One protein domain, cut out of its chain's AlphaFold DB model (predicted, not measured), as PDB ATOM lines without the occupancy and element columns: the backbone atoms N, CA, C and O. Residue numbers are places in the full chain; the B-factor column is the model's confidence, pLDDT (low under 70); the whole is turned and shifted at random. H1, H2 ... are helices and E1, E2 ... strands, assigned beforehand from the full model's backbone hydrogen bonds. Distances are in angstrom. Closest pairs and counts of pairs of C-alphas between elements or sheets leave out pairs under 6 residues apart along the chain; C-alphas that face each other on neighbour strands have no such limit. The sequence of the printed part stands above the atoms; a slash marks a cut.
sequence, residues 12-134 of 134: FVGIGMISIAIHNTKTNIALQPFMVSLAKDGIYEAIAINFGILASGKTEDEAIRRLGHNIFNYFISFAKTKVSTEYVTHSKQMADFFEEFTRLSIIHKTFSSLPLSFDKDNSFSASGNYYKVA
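What this domain is: This is residues 12 to 134 of the 134 residues of an uncharacterized protein of Treponema phagedenis (UniProt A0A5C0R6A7). A twisted sheet of six strands curls round helix H1 on one face, and helix H2 lies over the other face, mainly over E2. The printed part has 123 residues, with E1 E2 E3 E4 H1 H2 E5 E6 in chain order; the sheet runs E4 E3 E2 E1 E6 E5, all antiparallel. The class is mixed, in three layers, a sheet with helices on both faces. The whole is compact, with a radius of gyration of the C-alphas of 14.4 A and spans of 42 by 29 by 24 A.

How they stand to each other: Start at E1, residues 12 to 22; E2, residues 28 to 38, forms a hairpin with it, N 16 and O 34 being 2.8 A apart. E3, residues 44 to 48, forms a hairpin with E2 at N 37 and O 45, 2.9 A, and edge strand E4, residues 53 to 57, one with E3 at N 46 and O 55, 2.8 A. E1 to E4 are a meander, each strand the antiparallel neighbour of the one before. H1, residues 60 to 80, is on the sheet; its closest C-alphas to E4 are Ala 63 and Gly 57, 4.1 A. H2, residues 86 to 106, is on the opposite face at a height over the sheet of 8.4 A, slantwise to E2 at 43 degrees on the local plane; Pro 33 and Ala 95 have the closest C-alphas of E2 and H2, 6.1 A. H1 and H2 are apart. Edge strand E5, residues 111 to 120, forms a hairpin with E6, residues 124 to 133, at N 116 and O 128, 2.8 A; E6 is antiparallel to E1 at N 17 and O 129, 2.8 A. Every O i to N i+4 pair is within hydrogen-bond range in H1, and 13 of 17 in H2.

Where its parts are: Find C-alpha 12 at (25.148, -18.594, 5.383); E1 runs 29.7 A from there, and E2 29.0 A, bending by 57 degrees at residue 31. H1 begins at C-alpha 60, (20.086, -8.894, 8.838), and runs 30.5 A; H2 runs 31.2 A. E5 runs 27.6 A and E6 28.0 A, to C-alpha 133 at (23.932, -19.811, 13.167).

The domain as a whole: The C-alphas farthest apart, of Lys 82 and Thr 110, are 43.3 A apart. The printed part has no cut, and its links between named elements are tight. Residues 77 to 87, of which 77 to 80 belong to H1, stand free. Mean pLDDT of the printed part is 75.0; 43 residues are under 70, among them 77 to 111.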
ATOM      1  N   PHE A  12      26.452 -18.295   4.796       83.31
ATOM      2  CA  PHE A  12      25.148 -18.594   5.383       83.31
ATOM      3  C   PHE A  12      25.059 -18.043   6.815       83.31
ATOM      4  O   PHE A  12      25.922 -18.338   7.640       83.31
ATOM      5  N   VAL A  13      24.014 -17.259   7.096       87.50
ATOM      6  CA  VAL A  13      23.811 -16.573   8.385       87.50
ATOM      7  C   VAL A  13      22.711 -17.245   9.202       87.50
ATOM      8  O   VAL A  13      22.846 -17.421  10.413       87.50
ATOM      9  N   GLY A  14      21.617 -17.647   8.557       87.25
ATOM     10  CA  GLY A  14      20.496 -18.254   9.259       87.25
ATOM     11  C   GLY A  14      19.338 -18.639   8.353       87.25
ATOM     12  O   GLY A  14      19.321 -18.348   7.156       87.25
ATOM     13  N   ILE A  15      18.353 -19.295   8.950       88.62
ATOM     14  CA  ILE A  15      17.123 -19.754   8.300       88.62
ATOM     15  C   ILE A  15      15.934 -19.403   9.185       88.62
ATOM     16  O   ILE A  15      16.063 -19.332  10.403       88.62
ATOM     17  N   GLY A  16      14.767 -19.177   8.605       87.75
ATOM     18  CA  GLY A  16      13.567 -18.918   9.379       87.75
ATOM     19  C   GLY A  16      12.291 -19.229   8.624       87.75
ATOM     20  O   GLY A  16      12.301 -19.556   7.440       87.75
ATOM     21  N   MET A  17      11.184 -19.095   9.338       86.81
ATOM     22  CA  MET A  17       9.832 -19.143   8.799       86.81
ATOM     23  C   MET A  17       9.197 -17.775   9.020       86.81
ATOM     24  O   MET A  17       9.280 -17.246  10.129       86.81
ATOM     25  N   ILE A  18       8.565 -17.207   7.993       85.94
ATOM     26  CA  ILE A  18       7.839 -15.935   8.075       85.94
ATOM     27  C   ILE A  18       6.407 -16.101   7.561       85.94
ATOM     28  O   ILE A  18       6.173 -16.609   6.471       85.94
ATOM     29  N   SER A  19       5.435 -15.671   8.349       85.75
ATOM     30  CA  SER A  19       4.022 -15.577   7.991       85.75
ATOM     31  C   SER A  19       3.658 -14.111   7.824       85.75
ATOM     32  O   SER A  19       4.111 -13.277   8.607       85.75
ATOM     33  N   ILE A  20       2.820 -13.795   6.836       84.38
ATOM     34  CA  ILE A  20       2.333 -12.432   6.601       84.38
ATOM     35  C   ILE A  20       0.813 -12.413   6.767       84.38
ATOM     36  O   ILE A  20       0.097 -13.103   6.041       84.38
ATOM     37  N   ALA A  21       0.320 -11.607   7.702       84.69
ATOM     38  CA  ALA A  21      -1.098 -11.368   7.932       84.69
ATOM     39  C   ALA A  21      -1.501 -10.021   7.319       84.69
ATOM     40  O   ALA A  21      -0.956  -8.975   7.675       84.69
ATOM     41  N   ILE A  22      -2.452 -10.034   6.382       80.69
ATOM     42  CA  ILE A  22      -2.928  -8.812   5.721       80.69
ATOM     43  C   ILE A  22      -4.008  -8.175   6.594       80.69
ATOM     44  O   ILE A  22      -5.042  -8.793   6.867       80.69
ATOM     45  N   HIS A  23      -3.794  -6.927   7.007       82.06
ATOM     46  CA  HIS A  23      -4.746  -6.224   7.861       82.06
ATOM     47  C   HIS A  23      -6.100  -6.060   7.176       82.06
ATOM     48  O   HIS A  23      -6.201  -5.989   5.952       82.06
ATOM     49  N   ASN A  24      -7.157  -5.993   7.986       76.88
ATOM     50  CA  ASN A  24      -8.540  -5.860   7.522       76.88
ATOM     51  C   ASN A  24      -9.012  -7.009   6.611       76.88
ATOM     52  O   ASN A  24     -10.029  -6.890   5.927       76.88
ATOM     53  N   THR A  25      -8.308  -8.144   6.621       69.94
ATOM     54  CA  THR A  25      -8.714  -9.373   5.936       69.94
ATOM     55  C   THR A  25      -8.556 -10.573   6.868       69.94
ATOM     56  O   THR A  25      -7.842 -10.512   7.864       69.94
ATOM     57  N   LYS A  26      -9.208 -11.693   6.535       66.38
ATOM     58  CA  LYS A  26      -8.936 -12.997   7.168       66.38
ATOM     59  C   LYS A  26      -7.826 -13.769   6.441       66.38
ATOM     60  O   LYS A  26      -7.678 -14.971   6.648       66.38
ATOM     61  N   THR A  27      -7.095 -13.104   5.547       66.69
ATOM     62  CA  THR A  27      -6.119 -13.739   4.669       66.69
ATOM     63  C   THR A  27      -4.745 -13.701   5.314       66.69
ATOM     64  O   THR A  27      -4.127 -12.643   5.436       66.69
ATOM     65  N   ASN A  28      -4.251 -14.886   5.659       67.69
ATOM     66  CA  ASN A  28      -2.851 -15.094   5.989       67.69
ATOM     67  C   ASN A  28      -2.155 -15.704   4.779       67.69
ATOM     68  O   ASN A  28      -2.611 -16.700   4.214       67.69
ATOM     69  N   ILE A  29      -1.046 -15.096   4.387       70.88
ATOM     70  CA  ILE A  29      -0.113 -15.707   3.455       70.88
ATOM     71  C   ILE A  29       0.552 -16.856   4.210       70.88
ATOM     72  O   ILE A  29       1.007 -16.669   5.339       70.88
ATOM     73  N   ALA A  30       0.570 -18.043   3.596       65.94
ATOM     74  CA  ALA A  30       1.140 -19.250   4.189       65.94
ATOM     75  C   ALA A  30       2.558 -19.005   4.732       65.94
ATOM     76  O   ALA A  30       3.270 -18.130   4.240       65.94
ATOM     77  N   LEU A  31       2.978 -19.800   5.716       73.12
ATOM     78  CA  LEU A  31       4.331 -19.761   6.267       73.12
ATOM     79  C   LEU A  31       5.370 -19.932   5.149       73.12
ATOM     80  O   LEU A  31       5.364 -20.924   4.422       73.12
ATOM     81  N   GLN A  32       6.245 -18.943   4.998       81.88
ATOM     82  CA  GLN A  32       7.299 -18.918   3.995       81.88
ATOM     83  C   GLN A  32       8.641 -19.243   4.650       81.88
ATOM     84  O   GLN A  32       9.117 -18.450   5.467       81.88
ATOM     85  N   PRO A  33       9.278 -20.370   4.301       85.56
ATOM     86  CA  PRO A  33      10.656 -20.606   4.674       85.56
ATOM     87  C   PRO A  33      11.550 -19.607   3.945       85.56
ATOM     88  O   PRO A  33      11.376 -19.346   2.748       85.56
ATOM     89  N   PHE A  34      12.511 -19.046   4.665       87.62
ATOM     90  CA  PHE A  34      13.491 -18.131   4.105       87.62
ATOM     91  C   PHE A  34      14.886 -18.390   4.663       87.62
ATOM     92  O   PHE A  34      15.044 -18.858   5.787       87.62
ATOM     93  N   MET A  35      15.906 -18.046   3.884       89.12
ATOM     94  CA  MET A  35      17.308 -18.081   4.305       89.12
ATOM     95  C   MET A  35      17.901 -16.683   4.267       89.12
ATOM     96  O   MET A  35      17.470 -15.853   3.466       89.12
ATOM     97  N   VAL A  36      18.909 -16.451   5.105       89.50
ATOM     98  CA  VAL A  36      19.719 -15.236   5.111       89.50
ATOM     99  C   VAL A  36      21.174 -15.601   4.867       89.50
ATOM    100  O   VAL A  36      21.726 -16.510   5.496       89.50
ATOM    101  N   SER A  37      21.808 -14.861   3.970       87.81
ATOM    102  CA  SER A  37      23.235 -14.940   3.684       87.81
ATOM    103  C   SER A  37      23.867 -13.555   3.689       87.81
ATOM    104  O   SER A  37      23.206 -12.562   3.394       87.81
ATOM    105  N   LEU A  38      25.159 -13.493   3.995       86.25
ATOM    106  CA  LEU A  38      25.976 -12.296   3.854       86.25
ATOM    107  C   LEU A  38      26.770 -12.394   2.547       86.25
ATOM    108  O   LEU A  38      27.552 -13.331   2.355       86.25
ATOM    109  N   ALA A  39      26.544 -11.438   1.650       79.81
ATOM    110  CA  ALA A  39      27.292 -11.291   0.411       79.81
ATOM    111  C   ALA A  39      28.660 -10.626   0.662       79.81
ATOM    112  O   ALA A  39      28.900  -9.993   1.694       79.81
ATOM    113  N   LYS A  40      29.586 -10.764  -0.298       66.06
ATOM    114  CA  LYS A  40      30.973 -10.264  -0.177       66.06
ATOM    115  C   LYS A  40      31.100  -8.753  -0.001       66.06
ATOM    116  O   LYS A  40      32.108  -8.286   0.515       66.06
ATOM    117  N   ASP A  41      30.120  -7.998  -0.470       79.12
ATOM    118  CA  ASP A  41      30.063  -6.541  -0.354       79.12
ATOM    119  C   ASP A  41      29.534  -6.070   1.013       79.12
ATOM    120  O   ASP A  41      29.368  -4.869   1.231       79.12
ATOM    121  N   GLY A  42      29.294  -7.000   1.945       83.62
ATOM    122  CA  GLY A  42      28.776  -6.709   3.279       83.62
ATOM    123  C   GLY A  42      27.259  -6.519   3.316       83.62
ATOM    124  O   GLY A  42      26.735  -6.071   4.335       83.62
ATOM    125  N   ILE A  43      26.553  -6.838   2.228       87.75
ATOM    126  CA  ILE A  43      25.095  -6.752   2.151       87.75
ATOM    127  C   ILE A  43      24.474  -8.081   2.584       87.75
ATOM    128  O   ILE A  43      24.880  -9.158   2.145       87.75
ATOM    129  N   TYR A  44      23.456  -8.007   3.437       90.31
ATOM    130  CA  TYR A  44      22.647  -9.162   3.804       90.31
ATOM    131  C   TYR A  44      21.571  -9.395   2.752       90.31
ATOM    132  O   TYR A  44      20.871  -8.462   2.354       90.31
ATOM    133  N   GLU A  45      21.407 -10.645   2.346       88.81
ATOM    134  CA  GLU A  45      20.398 -11.083   1.391       88.81
ATOM    135  C   GLU A  45      19.488 -12.113   2.054       88.81
ATOM    136  O   GLU A  45      19.957 -13.112   2.596       88.81
ATOM    137  N   ALA A  46      18.183 -11.854   2.019       89.69
ATOM    138  CA  ALA A  46      17.144 -12.741   2.515       89.69
ATOM    139  C   ALA A  46      16.311 -13.261   1.336       89.69
ATOM    140  O   ALA A  46      15.863 -12.475   0.497       89.69
ATOM    141  N   ILE A  47      16.096 -14.575   1.267       87.19
ATOM    142  CA  ILE A  47      15.390 -15.232   0.157       87.19
ATOM    143  C   ILE A  47      14.294 -16.132   0.710       87.19
ATOM    144  O   ILE A  47      14.590 -17.080   1.433       87.19
ATOM    145  N   ALA A  48      13.043 -15.872   0.325       85.94
ATOM    146  CA  ALA A  48      11.918 -16.777   0.539       85.94
ATOM    147  C   ALA A  48      11.921 -17.874  -0.528       85.94
ATOM    148  O   ALA A  48      11.849 -17.601  -1.730       85.94
ATOM    149  N   ILE A  49      11.989 -19.122  -0.084       80.19
ATOM    150  CA  ILE A  49      12.393 -20.242  -0.936       80.19
ATOM    151  C   ILE A  49      11.257 -20.687  -1.855       80.19
ATOM    152  O   ILE A  49      11.481 -20.932  -3.036       80.19
ATOM    153  N   ASN A  50      10.025 -20.692  -1.343       71.31
ATOM    154  CA  ASN A  50       8.848 -21.144  -2.089       71.31
ATOM    155  C   ASN A  50       8.565 -20.319  -3.352       71.31
ATOM    156  O   ASN A  50       8.007 -20.839  -4.313       71.31
ATOM    157  N   PHE A  51       8.916 -19.032  -3.343       68.31
ATOM    158  CA  PHE A  51       8.561 -18.092  -4.413       68.31
ATOM    159  C   PHE A  51       9.772 -17.431  -5.076       68.31
ATOM    160  O   PHE A  51       9.599 -16.620  -5.983       68.31
ATOM    161  N   GLY A  52      10.992 -17.729  -4.617       73.00
ATOM    162  CA  GLY A  52      12.207 -17.059  -5.089       73.00
ATOM    163  C   GLY A  52      12.195 -15.545  -4.849       73.00
ATOM    164  O   GLY A  52      12.843 -14.798  -5.581       73.00
ATOM    165  N   ILE A  53      11.432 -15.074  -3.856       82.06
ATOM    166  CA  ILE A  53      11.347 -13.650  -3.522       82.06
ATOM    167  C   ILE A  53      12.579 -13.294  -2.708       82.06
ATOM    168  O   ILE A  53      12.863 -13.931  -1.699       82.06
ATOM    169  N   LEU A  54      13.288 -12.257  -3.138       85.12
ATOM    170  CA  LEU A  54      14.532 -11.814  -2.526       85.12
ATOM    171  C   LEU A  54      14.413 -10.388  -1.995       85.12
ATOM    172  O   LEU A  54      13.644  -9.568  -2.513       85.12
ATOM    173  N   ALA A  55      15.198 -10.084  -0.972       88.38
ATOM    174  CA  ALA A  55      15.404  -8.738  -0.474       88.38
ATOM    175  C   ALA A  55      16.812  -8.584   0.095       88.38
ATOM    176  O   ALA A  55      17.373  -9.527   0.646       88.38
ATOM    177  N   SER A  56      17.351  -7.371   0.003       90.00
ATOM    178  CA  SER A  56      18.686  -7.053   0.506       90.00
ATOM    179  C   SER A  56      18.633  -5.910   1.520       90.00
ATOM    180  O   SER A  56      17.799  -5.003   1.400       90.00
ATOM    181  N   GLY A  57      19.533  -5.924   2.499       89.69
ATOM    182  CA  GLY A  57      19.640  -4.922   3.562       89.69
ATOM    183  C   GLY A  57      21.081  -4.728   4.027       89.69
ATOM    184  O   GLY A  57      21.931  -5.595   3.843       89.69
ATOM    185  N   LYS A  58      21.368  -3.576   4.639       91.19
ATOM    186  CA  LYS A  58      22.659  -3.314   5.295       91.19
ATOM    187  C   LYS A  58      22.787  -4.080   6.612       91.19
ATOM    188  O   LYS A  58      23.893  -4.268   7.104       91.19
ATOM    189  N   THR A  59      21.664  -4.518   7.178       92.44
ATOM    190  CA  THR A  59      21.600  -5.393   8.353       92.44
ATOM    191  C   THR A  59      20.733  -6.623   8.071       92.44
ATOM    192  O   THR A  59      19.890  -6.605   7.170       92.44
ATOM    193  N   GLU A  60      20.920  -7.680   8.868       91.44
ATOM    194  CA  GLU A  60      20.086  -8.894   8.838       91.44
ATOM    195  C   GLU A  60      18.595  -8.557   8.996       91.44
ATOM    196  O   GLU A  60      17.770  -8.970   8.185       91.44
ATOM    197  N   ASP A  61      18.259  -7.751  10.010       91.94
ATOM    198  CA  ASP A  61      16.883  -7.328  10.297       91.94
ATOM    199  C   ASP A  61      16.282  -6.518   9.139       91.94
ATOM    200  O   ASP A  61      15.144  -6.758   8.733       91.94
ATOM    201  N   GLU A  62      17.059  -5.616   8.532       92.94
ATOM    202  CA  GLU A  62      16.602  -4.840   7.378       92.94
ATOM    203  C   GLU A  62      16.289  -5.744   6.177       92.94
ATOM    204  O   GLU A  62      15.257  -5.556   5.521       92.94
ATOM    205  N   ALA A  63      17.139  -6.738   5.897       91.75
ATOM    206  CA  ALA A  63      16.915  -7.696   4.816       91.75
ATOM    207  C   ALA A  63      15.636  -8.521   5.052       91.75
ATOM    208  O   ALA A  63      14.803  -8.631   4.149       91.75
ATOM    209  N   ILE A  64      15.422  -9.020   6.276       93.12
ATOM    210  CA  ILE A  64      14.231  -9.802   6.655       93.12
ATOM    211  C   ILE A  64      12.951  -8.950   6.579       93.12
ATOM    212  O   ILE A  64      11.943  -9.386   6.015       93.12
ATOM    213  N   ARG A  65      12.973  -7.708   7.080       92.31
ATOM    214  CA  ARG A  65      11.813  -6.796   7.004       92.31
ATOM    215  C   ARG A  65      11.432  -6.474   5.565       92.31
ATOM    216  O   ARG A  65      10.252  -6.493   5.202       92.31
ATOM    217  N   ARG A  66      12.431  -6.193   4.722       91.19
ATOM    218  CA  ARG A  66      12.218  -5.956   3.289       91.19
ATOM    219  C   ARG A  66      11.701  -7.203   2.584       91.19
ATOM    220  O   ARG A  66      10.836  -7.069   1.722       91.19
ATOM    221  N   LEU A  67      12.156  -8.395   2.980       91.31
ATOM    222  CA  LEU A  67      11.632  -9.653   2.456       91.31
ATOM    223  C   LEU A  67      10.133  -9.783   2.741       91.31
ATOM    224  O   LEU A  67       9.369 -10.020   1.810       91.31
ATOM    225  N   GLY A  68       9.692  -9.548   3.982       86.94
ATOM    226  CA  GLY A  68       8.264  -9.587   4.322       86.94
ATOM    227  C   GLY A  68       7.427  -8.603   3.501       86.94
ATOM    228  O   GLY A  68       6.356  -8.952   3.007       86.94
ATOM    229  N   HIS A  69       7.953  -7.399   3.257       86.75
ATOM    230  CA  HIS A  69       7.301  -6.421   2.386       86.75
ATOM    231  C   HIS A  69       7.231  -6.875   0.917       86.75
ATOM    232  O   HIS A  69       6.204  -6.686   0.266       86.75
ATOM    233  N   ASN A  70       8.286  -7.502   0.393       85.81
ATOM    234  CA  ASN A  70       8.295  -8.031  -0.971       85.81
ATOM    235  C   ASN A  70       7.330  -9.217  -1.129       85.81
ATOM    236  O   ASN A  70       6.619  -9.279  -2.131       85.81
ATOM    237  N   ILE A  71       7.245 -10.103  -0.127       85.31
ATOM    238  CA  ILE A  71       6.248 -11.185  -0.070       85.31
ATOM    239  C   ILE A  71       4.840 -10.588  -0.120       85.31
ATOM    240  O   ILE A  71       4.051 -10.958  -0.987       85.31
ATOM    241  N   PHE A  72       4.537  -9.617   0.745       83.56
ATOM    242  CA  PHE A  72       3.243  -8.935   0.737       83.56
ATOM    243  C   PHE A  72       2.897  -8.363  -0.648       83.56
ATOM    244  O   PHE A  72       1.833  -8.657  -1.195       83.56
ATOM    245  N   ASN A  73       3.811  -7.603  -1.257       80.88
ATOM    246  CA  ASN A  73       3.580  -6.985  -2.565       80.88
ATOM    247  C   ASN A  73       3.370  -8.015  -3.681       80.88
ATOM    248  O   ASN A  73       2.513  -7.811  -4.547       80.88
ATOM    249  N   TYR A  74       4.115  -9.123  -3.655       79.62
ATOM    250  CA  TYR A  74       3.935 -10.228  -4.593       79.62
ATOM    251  C   TYR A  74       2.525 -10.820  -4.485       79.62
ATOM    252  O   TYR A  74       1.817 -10.915  -5.486       79.62
ATOM    253  N   PHE A  75       2.069 -11.124  -3.268       76.62
ATOM    254  CA  PHE A  75       0.742 -11.699  -3.037       76.62
ATOM    255  C   PHE A  75      -0.404 -10.740  -3.357       76.62
ATOM    256  O   PHE A  75      -1.394 -11.161  -3.949       76.62
ATOM    257  N   ILE A  76      -0.277  -9.450  -3.037       75.31
ATOM    258  CA  ILE A  76      -1.266  -8.445  -3.451       75.31
ATOM    259  C   ILE A  76      -1.339  -8.353  -4.977       75.31
ATOM    260  O   ILE A  76      -2.430  -8.250  -5.539       75.31
ATOM    261  N   SER A  77      -0.194  -8.415  -5.659       69.44
ATOM    262  CA  SER A  77      -0.149  -8.412  -7.125       69.44
ATOM    263  C   SER A  77      -0.808  -9.665  -7.702       69.44
ATOM    264  O   SER A  77      -1.604  -9.554  -8.630       69.44
ATOM    265  N   PHE A  78      -0.560 -10.832  -7.104       68.81
ATOM    266  CA  PHE A  78      -1.166 -12.107  -7.493       68.81
ATOM    267  C   PHE A  78      -2.686 -12.148  -7.251       68.81
ATOM    268  O   PHE A  78      -3.455 -12.601  -8.097       68.81
ATOM    269  N   ALA A  79      -3.150 -11.619  -6.116       67.00
ATOM    270  CA  ALA A  79      -4.574 -11.520  -5.803       67.00
ATOM    271  C   ALA A  79      -5.310 -10.608  -6.802       67.00
ATOM    272  O   ALA A  79      -6.432 -10.908  -7.214       67.00
ATOM    273  N   LYS A  80      -4.663  -9.521  -7.241       66.75
ATOM    274  CA  LYS A  80      -5.201  -8.622  -8.273       66.75
ATOM    275  C   LYS A  80      -5.294  -9.285  -9.649       66.75
ATOM    276  O   LYS A  80      -6.184  -8.931 -10.418       66.75
ATOM    277  N   THR A  81      -4.421 -10.242  -9.962       57.28
ATOM    278  CA  THR A  81      -4.378 -10.903 -11.275       57.28
ATOM    279  C   THR A  81      -5.307 -12.120 -11.411       57.28
ATOM    280  O   THR A  81      -5.348 -12.705 -12.489       57.28
ATOM    281  N   LYS A  82      -6.113 -12.472 -10.389       57.41
ATOM    282  CA  LYS A  82      -7.082 -13.599 -10.406       57.41
ATOM    283  C   LYS A  82      -6.477 -14.946 -10.855       57.41
ATOM    284  O   LYS A  82      -7.140 -15.736 -11.526       57.41
ATOM    285  N   VAL A  83      -5.219 -15.214 -10.519       49.88
ATOM    286  CA  VAL A  83      -4.542 -16.462 -10.907       49.88
ATOM    287  C   VAL A  83      -5.041 -17.640 -10.045       49.88
ATOM    288  O   VAL A  83      -5.381 -17.456  -8.877       49.88
ATOM    289  N   SER A  84      -5.121 -18.839 -10.643       46.59
ATOM    290  CA  SER A  84      -5.634 -20.088 -10.044       46.59
ATOM    291  C   SER A  84      -5.035 -20.408  -8.663       46.59
ATOM    292  O   SER A  84      -3.831 -20.274  -8.437       46.59
ATOM    293  N   THR A  85      -5.881 -20.903  -7.755       49.50
ATOM    294  CA  THR A  85      -5.541 -21.316  -6.383       49.50
ATOM    295  C   THR A  85      -4.618 -22.538  -6.301       49.50
ATOM    296  O   THR A  85      -4.031 -22.765  -5.245       49.50
ATOM    297  N   GLU A  86      -4.412 -23.293  -7.386       44.19
ATOM    298  CA  GLU A  86      -3.490 -24.447  -7.425       44.19
ATOM    299  C   GLU A  86      -2.029 -24.079  -7.104       44.19
ATOM    300  O   GLU A  86      -1.282 -24.898  -6.557       44.19
ATOM    301  N   TYR A  87      -1.628 -22.832  -7.369       46.59
ATOM    302  CA  TYR A  87      -0.302 -22.315  -7.007       46.59
ATOM    303  C   TYR A  87      -0.126 -22.138  -5.491       46.59
ATOM    304  O   TYR A  87       0.991 -22.213  -4.982       46.59
ATOM    305  N   VAL A  88      -1.219 -21.949  -4.745       46.25
ATOM    306  CA  VAL A  88      -1.185 -21.796  -3.283       46.25
ATOM    307  C   VAL A  88      -0.986 -23.154  -2.603       46.25
ATOM    308  O   VAL A  88      -0.249 -23.245  -1.622       46.25
ATOM    309  N   THR A  89      -1.561 -24.233  -3.139       42.59
ATOM    310  CA  THR A  89      -1.516 -25.570  -2.521       42.59
ATOM    311  C   THR A  89      -0.103 -26.169  -2.489       42.59
ATOM    312  O   THR A  89       0.282 -26.781  -1.495       42.59
ATOM    313  N   HIS A  90       0.709 -25.913  -3.520       47.06
ATOM    314  CA  HIS A  90       2.111 -26.353  -3.575       47.06
ATOM    315  C   HIS A  90       3.001 -25.653  -2.534       47.06
ATOM    316  O   HIS A  90       3.961 -26.242  -2.037       47.06
ATOM    317  N   SER A  91       2.658 -24.421  -2.139       48.94
ATOM    318  CA  SER A  91       3.426 -23.674  -1.133       48.94
ATOM    319  C   SER A  91       3.343 -24.289   0.269       48.94
ATOM    320  O   SER A  91       4.307 -24.202   1.028       48.94
ATOM    321  N   LYS A  92       2.231 -24.965   0.603       50.34
ATOM    322  CA  LYS A  92       2.040 -25.609   1.911       50.34
ATOM    323  C   LYS A  92       2.925 -26.846   2.076       50.34
ATOM    324  O   LYS A  92       3.613 -26.966   3.077       50.34
ATOM    325  N   GLN A  93       2.970 -27.715   1.066       53.31
ATOM    326  CA  GLN A  93       3.821 -28.912   1.095       53.31
ATOM    327  C   GLN A  93       5.314 -28.555   1.153       53.31
ATOM    328  O   GLN A  93       6.080 -29.217   1.848       53.31
ATOM    329  N   MET A  94       5.730 -27.487   0.462       53.81
ATOM    330  CA  MET A  94       7.098 -26.975   0.566       53.81
ATOM    331  C   MET A  94       7.399 -26.365   1.939       53.81
ATOM    332  O   MET A  94       8.501 -26.565   2.440       53.81
ATOM    333  N   ALA A  95       6.445 -25.659   2.555       55.16
ATOM    334  CA  ALA A  95       6.601 -25.135   3.910       55.16
ATOM    335  C   ALA A  95       6.778 -26.265   4.939       55.16
ATOM    336  O   ALA A  95       7.728 -26.212   5.716       55.16
ATOM    337  N   ASP A  96       5.945 -27.310   4.872       54.12
ATOM    338  CA  ASP A  96       6.025 -28.481   5.757       54.12
ATOM    339  C   ASP A  96       7.358 -29.241   5.561       54.12
ATOM    340  O   ASP A  96       8.024 -29.617   6.528       54.12
ATOM    341  N   PHE A  97       7.808 -29.414   4.309       55.00
ATOM    342  CA  PHE A  97       9.120 -30.005   4.010       55.00
ATOM    343  C   PHE A  97      10.274 -29.156   4.556       55.00
ATOM    344  O   PHE A  97      11.237 -29.701   5.088       55.00
ATOM    345  N   PHE A  98      10.194 -27.830   4.433       58.72
ATOM    346  CA  PHE A  98      11.234 -26.939   4.940       58.72
ATOM    347  C   PHE A  98      11.285 -26.893   6.456       58.72
ATOM    348  O   PHE A  98      12.379 -26.821   7.013       58.72
ATOM    349  N   GLU A  99      10.135 -26.929   7.120       60.12
ATOM    350  CA  GLU A  99      10.069 -27.019   8.571       60.12
ATOM    351  C   GLU A  99      10.763 -28.298   9.051       60.12
ATOM    352  O   GLU A  99      11.648 -28.232   9.907       60.12
ATOM    353  N   GLU A 100      10.475 -29.437   8.416       56.22
ATOM    354  CA  GLU A 100      11.113 -30.714   8.740       56.22
ATOM    355  C   GLU A 100      12.610 -30.732   8.380       56.22
ATOM    356  O   GLU A 100      13.440 -31.156   9.186       56.22
ATOM    357  N   PHE A 101      12.999 -30.201   7.218       54.81
ATOM    358  CA  PHE A 101      14.406 -30.060   6.829       54.81
ATOM    359  C   PHE A 101      15.175 -29.155   7.799       54.81
ATOM    360  O   PHE A 101      16.297 -29.478   8.189       54.81
ATOM    361  N   THR A 102      14.574 -28.045   8.230       55.69
ATOM    362  CA  THR A 102      15.155 -27.123   9.215       55.69
ATOM    363  C   THR A 102      15.294 -27.817  10.565       55.69
ATOM    364  O   THR A 102      16.380 -27.800  11.143       55.69
ATOM    365  N   ARG A 103      14.247 -28.516  11.028       57.28
ATOM    366  CA  ARG A 103      14.263 -29.316  12.259       57.28
ATOM    367  C   ARG A 103      15.398 -30.341  12.251       57.28
ATOM    368  O   ARG A 103      16.117 -30.454  13.239       57.28
ATOM    369  N   LEU A 104      15.587 -31.050  11.138       50.72
ATOM    370  CA  LEU A 104      16.651 -32.046  10.967       50.72
ATOM    371  C   LEU A 104      18.048 -31.407  10.843       50.72
ATOM    372  O   LEU A 104      19.021 -31.943  11.376       50.72
ATOM    373  N   SER A 105      18.154 -30.244  10.196       47.16
ATOM    374  CA  SER A 105      19.416 -29.508  10.009       47.16
ATOM    375  C   SER A 105      19.921 -28.844  11.298       47.16
ATOM    376  O   SER A 105      21.128 -28.668  11.469       47.16
ATOM    377  N   ILE A 106      19.017 -28.518  12.228       52.16
ATOM    378  CA  ILE A 106      19.335 -27.960  13.552       52.16
ATOM    379  C   ILE A 106      20.011 -28.992  14.472       52.16
ATOM    380  O   ILE A 106      20.766 -28.607  15.358       52.16
ATOM    381  N   ILE A 107      19.841 -30.299  14.235       51.59
ATOM    382  CA  ILE A 107      20.377 -31.365  15.110       51.59
ATOM    383  C   ILE A 107      21.917 -31.318  15.234       51.59
ATOM    384  O   ILE A 107      22.465 -31.793  16.224       51.59
ATOM    385  N   HIS A 108      22.624 -30.706  14.275       47.78
ATOM    386  CA  HIS A 108      24.092 -30.736  14.204       47.78
ATOM    387  C   HIS A 108      24.782 -29.365  14.359       47.78
ATOM    388  O   HIS A 108      26.005 -29.292  14.233       47.78
ATOM    389  N   LYS A 109      24.043 -28.277  14.627       53.62
ATOM    390  CA  LYS A 109      24.611 -26.934  14.863       53.62
ATOM    391  C   LYS A 109      23.861 -26.185  15.963       53.62
ATOM    392  O   LYS A 109      22.646 -26.283  16.074       53.62
ATOM    393  N   THR A 110      24.582 -25.379  16.738       59.78
ATOM    394  CA  THR A 110      23.986 -24.482  17.734       59.78
ATOM    395  C   THR A 110      23.325 -23.306  17.016       59.78
ATOM    396  O   THR A 110      24.004 -22.509  16.370       59.78
ATOM    397  N   PHE A 111      22.000 -23.199  17.108       66.06
ATOM    398  CA  PHE A 111      21.243 -22.067  16.580       66.06
ATOM    399  C   PHE A 111      20.656 -21.239  17.721       66.06
ATOM    400  O   PHE A 111      20.107 -21.792  18.675       66.06
ATOM    401  N   SER A 112      20.718 -19.915  17.594       74.69
ATOM    402  CA  SER A 112      19.958 -19.006  18.457       74.69
ATOM    403  C   SER A 112      18.583 -18.766  17.839       74.69
ATOM    404  O   SER A 112      18.494 -18.277  16.711       74.69
ATOM    405  N   SER A 113      17.519 -19.118  18.564       78.50
ATOM    406  CA  SER A 113      16.144 -18.830  18.147       78.50
ATOM    407  C   SER A 113      15.777 -17.388  18.491       78.50
ATOM    408  O   SER A 113      15.959 -16.942  19.624       78.50
ATOM    409  N   LEU A 114      15.270 -16.663  17.500       82.12
ATOM    410  CA  LEU A 114      14.844 -15.276  17.598       82.12
ATOM    411  C   LEU A 114      13.409 -15.168  17.059       82.12
ATOM    412  O   LEU A 114      13.181 -15.483  15.885       82.12
ATOM    413  N   PRO A 115      12.432 -14.730  17.873       84.81
ATOM    414  CA  PRO A 115      11.092 -14.471  17.371       84.81
ATOM    415  C   PRO A 115      11.125 -13.276  16.412       84.81
ATOM    416  O   PRO A 115      11.728 -12.240  16.698       84.81
ATOM    417  N   LEU A 116      10.450 -13.415  15.276       86.06
ATOM    418  CA  LEU A 116      10.219 -12.332  14.333       86.06
ATOM    419  C   LEU A 116       8.833 -11.753  14.572       86.06
ATOM    420  O   LEU A 116       7.843 -12.483  14.589       86.06
ATOM    421  N   SER A 117       8.764 -10.434  14.715       89.31
ATOM    422  CA  SER A 117       7.507  -9.694  14.721       89.31
ATOM    423  C   SER A 117       7.748  -8.278  14.221       89.31
ATOM    424  O   SER A 117       8.533  -7.530  14.810       89.31
ATOM    425  N   PHE A 118       7.081  -7.897  13.138       90.50
ATOM    426  CA  PHE A 118       7.060  -6.517  12.674       90.50
ATOM    427  C   PHE A 118       5.743  -6.167  11.996       90.50
ATOM    428  O   PHE A 118       5.115  -6.998  11.348       90.50
ATOM    429  N   ASP A 119       5.349  -4.909  12.138       88.94
ATOM    430  CA  ASP A 119       4.155  -4.338  11.527       88.94
ATOM    431  C   ASP A 119       4.576  -3.290  10.499       88.94
ATOM    432  O   ASP A 119       5.586  -2.600  10.686       88.94
ATOM    433  N   LYS A 120       3.825  -3.190   9.406       81.00
ATOM    434  CA  LYS A 120       3.978  -2.113   8.440       81.00
ATOM    435  C   LYS A 120       2.673  -1.340   8.311       81.00
ATOM    436  O   LYS A 120       1.779  -1.765   7.577       81.00
ATOM    437  N   ASP A 121       2.645  -0.177   8.962       74.50
ATOM    438  CA  ASP A 121       1.697   0.934   8.814       74.50
ATOM    439  C   ASP A 121       0.310   0.512   8.304       74.50
ATOM    440  O   ASP A 121      -0.086   0.813   7.175       74.50
ATOM    441  N   ASN A 122      -0.423  -0.229   9.140       72.50
ATOM    442  CA  ASN A 122      -1.804  -0.672   8.906       72.50
ATOM    443  C   ASN A 122      -2.041  -1.538   7.652       72.50
ATOM    444  O   ASN A 122      -3.192  -1.821   7.322       72.50
ATOM    445  N   SER A 123      -0.989  -1.983   6.969       78.75
ATOM    446  CA  SER A 123      -1.083  -2.768   5.736       78.75
ATOM    447  C   SER A 123      -0.988  -4.264   6.022       78.75
ATOM    448  O   SER A 123      -1.865  -5.039   5.632       78.75
ATOM    449  N   PHE A 124       0.075  -4.677   6.709       85.19
ATOM    450  CA  PHE A 124       0.291  -6.066   7.090       85.19
ATOM    451  C   PHE A 124       1.168  -6.162   8.335       85.19
ATOM    452  O   PHE A 124       1.987  -5.282   8.605       85.19
ATOM    453  N   SER A 125       1.058  -7.295   9.013       88.56
ATOM    454  CA  SER A 125       1.999  -7.734  10.036       88.56
ATOM    455  C   SER A 125       2.709  -9.000   9.576       88.56
ATOM    456  O   SER A 125       2.168  -9.815   8.826       88.56
ATOM    457  N   ALA A 126       3.960  -9.141   9.986       87.44
ATOM    458  CA  ALA A 126       4.795 -10.291   9.713       87.44
ATOM    459  C   ALA A 126       5.276 -10.896  11.024       87.44
ATOM    460  O   ALA A 126       5.766 -10.181  11.899       87.44
ATOM    461  N   SER A 127       5.164 -12.212  11.146       89.62
ATOM    462  CA  SER A 127       5.579 -12.939  12.341       89.62
ATOM    463  C   SER A 127       6.219 -14.276  11.995       89.62
ATOM    464  O   SER A 127       6.011 -14.813  10.909       89.62
ATOM    465  N   GLY A 128       7.019 -14.822  12.904       86.06
ATOM    466  CA  GLY A 128       7.621 -16.132  12.708       86.06
ATOM    467  C   GLY A 128       8.829 -16.380  13.595       86.06
ATOM    468  O   GLY A 128       8.991 -15.738  14.629       86.06
ATOM    469  N   ASN A 129       9.678 -17.311  13.175       85.62
ATOM    470  CA  ASN A 129      10.871 -17.708  13.914       85.62
ATOM    471  C   ASN A 129      12.088 -17.626  13.002       85.62
ATOM    472  O   ASN A 129      12.040 -18.079  11.859       85.62
ATOM    473  N   TYR A 130      13.180 -17.088  13.524       87.38
ATOM    474  CA  TYR A 130      14.475 -17.049  12.865       87.38
ATOM    475  C   TYR A 130      15.503 -17.805  13.702       87.38
ATOM    476  O   TYR A 130      15.581 -17.639  14.916       87.38
ATOM    477  N   TYR A 131      16.287 -18.648  13.049       86.06
ATOM    478  CA  TYR A 131      17.331 -19.468  13.636       86.06
ATOM    479  C   TYR A 131      18.663 -19.012  13.054       86.06
ATOM    480  O   TYR A 131      19.003 -19.305  11.904       86.06
ATOM    481  N   LYS A 132      19.413 -18.262  13.860       85.06
ATOM    482  CA  LYS A 132      20.727 -17.739  13.486       85.06
ATOM    483  C   LYS A 132      21.815 -18.749  13.832       85.06
ATOM    484  O   LYS A 132      21.804 -19.288  14.939       85.06
ATOM    485  N   VAL A 133      22.739 -18.993  12.905       78.44
ATOM    486  CA  VAL A 133      23.932 -19.811  13.167       78.44
ATOM    487  C   VAL A 133      24.801 -19.080  14.192       78.44
ATOM    488  O   VAL A 133      25.085 -17.896  14.003       78.44
ATOM    489  N   ALA A 134      25.160 -19.764  15.282       62.19
ATOM    490  CA  ALA A 134      26.067 -19.242  16.307       62.19
ATOM    491  C   ALA A 134      27.518 -19.144  15.812       62.19
ATOM    492  O   ALA A 134      27.941 -20.040  15.041       62.19
TER     493      ALA A 134